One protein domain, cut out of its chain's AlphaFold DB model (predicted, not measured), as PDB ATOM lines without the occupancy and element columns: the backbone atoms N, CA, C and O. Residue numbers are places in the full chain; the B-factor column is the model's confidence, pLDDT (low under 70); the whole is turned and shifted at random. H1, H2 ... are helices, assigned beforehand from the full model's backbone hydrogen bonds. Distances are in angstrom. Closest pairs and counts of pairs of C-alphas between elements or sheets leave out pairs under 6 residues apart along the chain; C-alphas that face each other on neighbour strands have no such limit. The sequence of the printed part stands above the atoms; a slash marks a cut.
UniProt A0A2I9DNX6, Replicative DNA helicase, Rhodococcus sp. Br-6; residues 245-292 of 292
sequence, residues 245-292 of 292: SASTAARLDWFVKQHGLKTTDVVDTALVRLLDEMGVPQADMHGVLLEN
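This is residues 245 to 292 of the 292 residues of the protein "Replicative DNA helicase" of Rhodococcus sp. Br-6 (UniProt A0A2I9DNX6). A long helix, H2, makes a corner with a second helix, H1, so that the two form an open L, and beyond the far end of H2 the last residues, 278 to 292, run on as a loose, looped tail with no named element. The printed part has 48 residues with two named helices, H1 then H2 along the chain, and no named strand; its class is all helix. It is loose, with a radius of gyration of the C-alphas of 13.7 A, and its C-alphas span 39 by 19 by 15 A, the outline of a rod.

H2, the longest helix, holds residues 263 to 277 and measures 21.0 A from first to last C-alpha, from Thr 263 at (47.797, -25.516, 3.244) to Glu 277 at (53.102, -5.305, 5.614). H1 holds residues 246 to 259 and measures 20.1 A, and its first C-alpha, that of Ala 246, is at (61.227, -26.769, -2.933).

H2 touches H1 with residues 263 to 266 alone, and H1 touches H2 with residues 252 to 256 alone. Their closest C-alphas, those of Thr 263 and Val 256, are 6.2 A apart. Their lines stand at a steep tilt of 69 degrees, only just short of about perpendicular, and they run opposite ways. A tight link of 3 residues joins them. In both H1 and H2 every O i to N i+4 pair is within hydrogen-bond range.

The two C-alphas farthest apart, those of Gln 258 and Asn 292, are 39.5 A apart. Residues 273 to 279, of which 273 to 277 belong to H2, stand free. The C-alphas of residues 278 to 292 lie 13 to 22 A from the mean of the C-alphas. The printed part has no cut and ends at Asn 292, the chain's last residue. The mean pLDDT of the printed part is 73.8, and the model's confidence is under 70 at residues 245 to 247 and 284 to 292.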
ATOM      1  N   SER A 245      59.640 -22.239  -3.884       64.75
ATOM      2  CA  SER A 245      60.849 -23.067  -3.895       64.75
ATOM      3  C   SER A 245      60.603 -24.403  -3.180       64.75
ATOM      4  O   SER A 245      59.814 -24.475  -2.232       64.75
ATOM      5  N   ALA A 246      61.327 -25.455  -3.575       66.31
ATOM      6  CA  ALA A 246      61.227 -26.769  -2.933       66.31
ATOM      7  C   ALA A 246      61.470 -26.704  -1.408       66.31
ATOM      8  O   ALA A 246      60.827 -27.421  -0.641       66.31
ATOM      9  N   SER A 247      62.342 -25.792  -0.964       61.00
ATOM     10  CA  SER A 247      62.605 -25.528   0.456       61.00
ATOM     11  C   SER A 247      61.387 -24.923   1.165       61.00
ATOM     12  O   SER A 247      60.963 -25.412   2.214       61.00
ATOM     13  N   THR A 248      60.762 -23.903   0.569       77.56
ATOM     14  CA  THR A 248      59.545 -23.275   1.107       77.56
ATOM     15  C   THR A 248      58.386 -24.268   1.155       77.56
ATOM     16  O   THR A 248      57.692 -24.356   2.167       77.56
ATOM     17  N   ALA A 249      58.221 -25.077   0.105       76.81
ATOM     18  CA  ALA A 249      57.205 -26.123   0.047       76.81
ATOM     19  C   ALA A 249      57.409 -27.191   1.139       76.81
ATOM     20  O   ALA A 249      56.441 -27.601   1.780       76.81
ATOM     21  N   ALA A 250      58.654 -27.603   1.406       78.12
ATOM     22  CA  ALA A 250      58.972 -28.557   2.470       78.12
ATOM     23  C   ALA A 250      58.695 -27.988   3.873       78.12
ATOM     24  O   ALA A 250      58.121 -28.675   4.720       78.12
ATOM     25  N   ARG A 251      59.045 -26.717   4.116       79.31
ATOM     26  CA  ARG A 251      58.762 -26.027   5.388       79.31
ATOM     27  C   ARG A 251      57.265 -25.858   5.622       79.31
ATOM     28  O   ARG A 251      56.794 -26.079   6.736       79.31
ATOM     29  N   LEU A 252      56.522 -25.515   4.573       82.69
ATOM     30  CA  LEU A 252      55.068 -25.401   4.615       82.69
ATOM     31  C   LEU A 252      54.406 -26.759   4.883       82.69
ATOM     32  O   LEU A 252      53.525 -26.846   5.734       82.69
ATOM     33  N   ASP A 253      54.854 -27.828   4.219       81.44
ATOM     34  CA  ASP A 253      54.341 -29.187   4.445       81.44
ATOM     35  C   ASP A 253      54.608 -29.660   5.883       81.44
ATOM     36  O   ASP A 253      53.718 -30.223   6.523       81.44
ATOM     37  N   TRP A 254      55.796 -29.376   6.430       88.56
ATOM     38  CA  TRP A 254      56.108 -29.646   7.836       88.56
ATOM     39  C   TRP A 254      55.193 -28.862   8.784       88.56
ATOM     40  O   TRP A 254      54.571 -29.459   9.660       88.56
ATOM     41  N   PHE A 255      55.048 -27.550   8.580       82.00
ATOM     42  CA  PHE A 255      54.242 -26.676   9.440       82.00
ATOM     43  C   PHE A 255      52.762 -27.086   9.453       82.00
ATOM     44  O   PHE A 255      52.150 -27.231  10.512       82.00
ATOM     45  N   VAL A 256      52.201 -27.364   8.275       84.81
ATOM     46  CA  VAL A 256      50.813 -27.810   8.118       84.81
ATOM     47  C   VAL A 256      50.582 -29.163   8.798       84.81
ATOM     48  O   VAL A 256      49.541 -29.356   9.427       84.81
ATOM     49  N   LYS A 257      51.543 -30.095   8.718       79.38
ATOM     50  CA  LYS A 257      51.461 -31.404   9.390       79.38
ATOM     51  C   LYS A 257      51.550 -31.295  10.909       79.38
ATOM     52  O   LYS A 257      50.780 -31.964  11.587       79.38
ATOM     53  N   GLN A 258      52.456 -30.469  11.431       82.88
ATOM     54  CA  GLN A 258      52.633 -30.289  12.877       82.88
ATOM     55  C   GLN A 258      51.410 -29.648  13.540       82.88
ATOM     56  O   GLN A 258      51.056 -30.014  14.655       82.88
ATOM     57  N   HIS A 259      50.744 -28.723  12.843       76.56
ATOM     58  CA  HIS A 259      49.622 -27.962  13.396       76.56
ATOM     59  C   HIS A 259      48.239 -28.416  12.896       76.56
ATOM     60  O   HIS A 259      47.230 -27.856  13.306       76.56
ATOM     61  N   GLY A 260      48.162 -29.429  12.025       78.88
ATOM     62  CA  GLY A 260      46.892 -29.986  11.535       78.88
ATOM     63  C   GLY A 260      46.069 -29.042  10.645       78.88
ATOM     64  O   GLY A 260      44.861 -29.234  10.502       78.88
ATOM     65  N   LEU A 261      46.711 -28.039  10.045       79.31
ATOM     66  CA  LEU A 261      46.058 -26.957   9.304       79.31
ATOM     67  C   LEU A 261      45.758 -27.341   7.840       79.31
ATOM     68  O   LEU A 261      46.091 -28.435   7.360       79.31
ATOM     69  N   LYS A 262      45.104 -26.443   7.097       76.31
ATOM     70  CA  LYS A 262      45.000 -26.537   5.634       76.31
ATOM     71  C   LYS A 262      46.082 -25.678   4.991       76.31
ATOM     72  O   LYS A 262      46.324 -24.553   5.405       76.31
ATOM     73  N   THR A 263      46.721 -26.215   3.954       77.94
ATOM     74  CA  THR A 263      47.797 -25.516   3.244       77.94
ATOM     75  C   THR A 263      47.309 -24.226   2.587       77.94
ATOM     76  O   THR A 263      48.032 -23.241   2.609       77.94
ATOM     77  N   THR A 264      46.087 -24.220   2.049       75.44
ATOM     78  CA  THR A 264      45.458 -23.036   1.446       75.44
ATOM     79  C   THR A 264      45.333 -21.899   2.446       75.44
ATOM     80  O   THR A 264      45.787 -20.805   2.161       75.44
ATOM     81  N   ASP A 265      44.822 -22.186   3.639       75.31
ATOM     82  CA  ASP A 265      44.492 -21.170   4.641       75.31
ATOM     83  C   ASP A 265      45.770 -20.537   5.219       75.31
ATOM     84  O   ASP A 265      45.837 -19.332   5.452       75.31
ATOM     85  N   VAL A 266      46.821 -21.350   5.398       79.50
ATOM     86  CA  VAL A 266      48.145 -20.879   5.839       79.50
ATOM     87  C   VAL A 266      48.797 -19.995   4.780       79.50
ATOM     88  O   VAL A 266      49.364 -18.963   5.124       79.50
ATOM     89  N   VAL A 267      48.734 -20.396   3.508       81.19
ATOM     90  CA  VAL A 267      49.316 -19.621   2.404       81.19
ATOM     91  C   VAL A 267      48.559 -18.314   2.214       81.19
ATOM     92  O   VAL A 267      49.194 -17.271   2.150       81.19
ATOM     93  N   ASP A 268      47.231 -18.363   2.197       78.88
ATOM     94  CA  ASP A 268      46.365 -17.197   2.035       78.88
ATOM     95  C   ASP A 268      46.601 -16.173   3.154       78.88
ATOM     96  O   ASP A 268      46.945 -15.027   2.893       78.88
ATOM     97  N   THR A 269      46.594 -16.615   4.416       82.50
ATOM     98  CA  THR A 269      46.865 -15.729   5.563       82.50
ATOM     99  C   THR A 269      48.287 -15.157   5.539       82.50
ATOM    100  O   THR A 269      48.498 -14.000   5.902       82.50
ATOM    101  N   ALA A 270      49.284 -15.960   5.149       82.06
ATOM    102  CA  ALA A 270      50.669 -15.504   5.064       82.06
ATOM    103  C   ALA A 270      50.861 -14.473   3.945       82.06
ATOM    104  O   ALA A 270      51.578 -13.496   4.147       82.06
ATOM    105  N   LEU A 271      50.207 -14.674   2.799       78.81
ATOM    106  CA  LEU A 271      50.221 -13.731   1.687       78.81
ATOM    107  C   LEU A 271      49.493 -12.442   2.055       78.81
ATOM    108  O   LEU A 271      50.075 -11.382   1.883       78.81
ATOM    109  N   VAL A 272      48.294 -12.514   2.637       80.12
ATOM    110  CA  VAL A 272      47.553 -11.323   3.089       80.12
ATOM    111  C   VAL A 272      48.392 -10.498   4.061       80.12
ATOM    112  O   VAL A 272      48.560  -9.303   3.858       80.12
ATOM    113  N   ARG A 273      49.019 -11.133   5.060       79.94
ATOM    114  CA  ARG A 273      49.895 -10.422   6.006       79.94
ATOM    115  C   ARG A 273      51.116  -9.794   5.350       79.94
ATOM    116  O   ARG A 273      51.501  -8.700   5.741       79.94
ATOM    117  N   LEU A 274      51.735 -10.492   4.401       77.12
ATOM    118  CA  LEU A 274      52.873  -9.962   3.657       77.12
ATOM    119  C   LEU A 274      52.451  -8.755   2.811       77.12
ATOM    120  O   LEU A 274      53.150  -7.752   2.789       77.12
ATOM    121  N   LEU A 275      51.305  -8.840   2.140       77.00
ATOM    122  CA  LEU A 275      50.761  -7.764   1.316       77.00
ATOM    123  C   LEU A 275      50.371  -6.549   2.172       77.00
ATOM    124  O   LEU A 275      50.708  -5.428   1.802       77.00
ATOM    125  N   ASP A 276      49.775  -6.767   3.345       78.62
ATOM    126  CA  ASP A 276      49.487  -5.716   4.329       78.62
ATOM    127  C   ASP A 276      50.763  -5.038   4.848       78.62
ATOM    128  O   ASP A 276      50.827  -3.814   4.939       78.62
ATOM    129  N   GLU A 277      51.799  -5.821   5.170       77.31
ATOM    130  CA  GLU A 277      53.102  -5.305   5.614       77.31
ATOM    131  C   GLU A 277      53.790  -4.476   4.518       77.31
ATOM    132  O   GLU A 277      54.454  -3.482   4.812       77.31
ATOM    133  N   MET A 278      53.575  -4.843   3.255       71.69
ATOM    134  CA  MET A 278      54.070  -4.121   2.083       71.69
ATOM    135  C   MET A 278      53.159  -2.956   1.654       71.69
ATOM    136  O   MET A 278      53.478  -2.269   0.685       71.69
ATOM    137  N   GLY A 279      52.051  -2.709   2.364       76.50
ATOM    138  CA  GLY A 279      51.131  -1.601   2.095       76.50
ATOM    139  C   GLY A 279      50.299  -1.760   0.818       76.50
ATOM    140  O   GLY A 279      49.876  -0.758   0.244       76.50
ATOM    141  N   VAL A 280      50.082  -2.992   0.352       71.25
ATOM    142  CA  VAL A 280      49.292  -3.272  -0.853       71.25
ATOM    143  C   VAL A 280      47.803  -3.006  -0.574       71.25
ATOM    144  O   VAL A 280      47.281  -3.511   0.424       71.25
ATOM    145  N   PRO A 281      47.096  -2.238  -1.427       75.56
ATOM    146  CA  PRO A 281      45.679  -1.954  -1.236       75.56
ATOM    147  C   PRO A 281      44.821  -3.220  -1.226       75.56
ATOM    148  O   PRO A 281      45.044  -4.159  -1.990       75.56
ATOM    149  N   GLN A 282      43.807  -3.228  -0.365       70.12
ATOM    150  CA  GLN A 282      42.887  -4.352  -0.235       70.12
ATOM    151  C   GLN A 282      41.981  -4.450  -1.466       70.12
ATOM    152  O   GLN A 282      41.471  -3.444  -1.959       70.12
ATOM    153  N   ALA A 283      41.765  -5.670  -1.958       70.44
ATOM    154  CA  ALA A 283      40.808  -5.923  -3.026       70.44
ATOM    155  C   ALA A 283      39.401  -6.144  -2.454       70.44
ATOM    156  O   ALA A 283      39.236  -6.733  -1.384       70.44
ATOM    157  N   ASP A 284      38.378  -5.696  -3.176       69.19
ATOM    158  CA  ASP A 284      36.995  -6.038  -2.864       69.19
ATOM    159  C   ASP A 284      36.686  -7.521  -3.164       69.19
ATOM    160  O   ASP A 284      37.493  -8.273  -3.717       69.19
ATOM    161  N   MET A 285      35.474  -7.964  -2.817       57.41
ATOM    162  CA  MET A 285      35.016  -9.346  -3.036       57.41
ATOM    163  C   MET A 285      34.942  -9.773  -4.516       57.41
ATOM    164  O   MET A 285      34.670 -10.939  -4.802       57.41
ATOM    165  N   HIS A 286      35.165  -8.845  -5.449       54.16
ATOM    166  CA  HIS A 286      35.195  -9.073  -6.889       54.16
ATOM    167  C   HIS A 286      36.615  -8.994  -7.474       54.16
ATOM    168  O   HIS A 286      36.778  -9.188  -8.679       54.16
ATOM    169  N   GLY A 287      37.639  -8.792  -6.636       56.78
ATOM    170  CA  GLY A 287      39.041  -8.737  -7.050       56.78
ATOM    171  C   GLY A 287      39.472  -7.376  -7.598       56.78
ATOM    172  O   GLY A 287      40.494  -7.300  -8.277       56.78
ATOM    173  N   VAL A 288      38.712  -6.311  -7.328       63.31
ATOM    174  CA  VAL A 288      39.068  -4.938  -7.706       63.31
ATOM    175  C   VAL A 288      39.844  -4.293  -6.561       63.31
ATOM    176  O   VAL A 288      39.355  -4.252  -5.433       63.31
ATOM    177  N   LEU A 289      41.055  -3.797  -6.837       63.50
ATOM    178  CA  LEU A 289      41.877  -3.082  -5.855       63.50
ATOM    179  C   LEU A 289      41.186  -1.773  -5.451       63.50
ATOM    180  O   LEU A 289      40.856  -0.951  -6.306       63.50
ATOM    181  N   LEU A 290      40.964  -1.583  -4.153       58.69
ATOM    182  CA  LEU A 290      40.428  -0.342  -3.607       58.69
ATOM    183  C   LEU A 290      41.585   0.656  -3.465       58.69
ATOM    184  O   LEU A 290      42.293   0.646  -2.460       58.69
ATOM    185  N   GLU A 291      41.811   1.483  -4.485       53.94
ATOM    186  CA  GLU A 291      42.736   2.619  -4.387       53.94
ATOM    187  C   GLU A 291      42.208   3.628  -3.350       53.94
ATOM    188  O   GLU A 291      41.057   4.062  -3.431       53.94
ATOM    189  N   ASN A 292      43.055   3.988  -2.380       49.66
ATOM    190  CA  ASN A 292      42.881   5.163  -1.518       49.66
ATOM    191  C   ASN A 292      43.845   6.259  -1.962       49.66
ATOM    192  O   ASN A 292      45.051   5.944  -2.081       49.66
TER     193      ASN A 292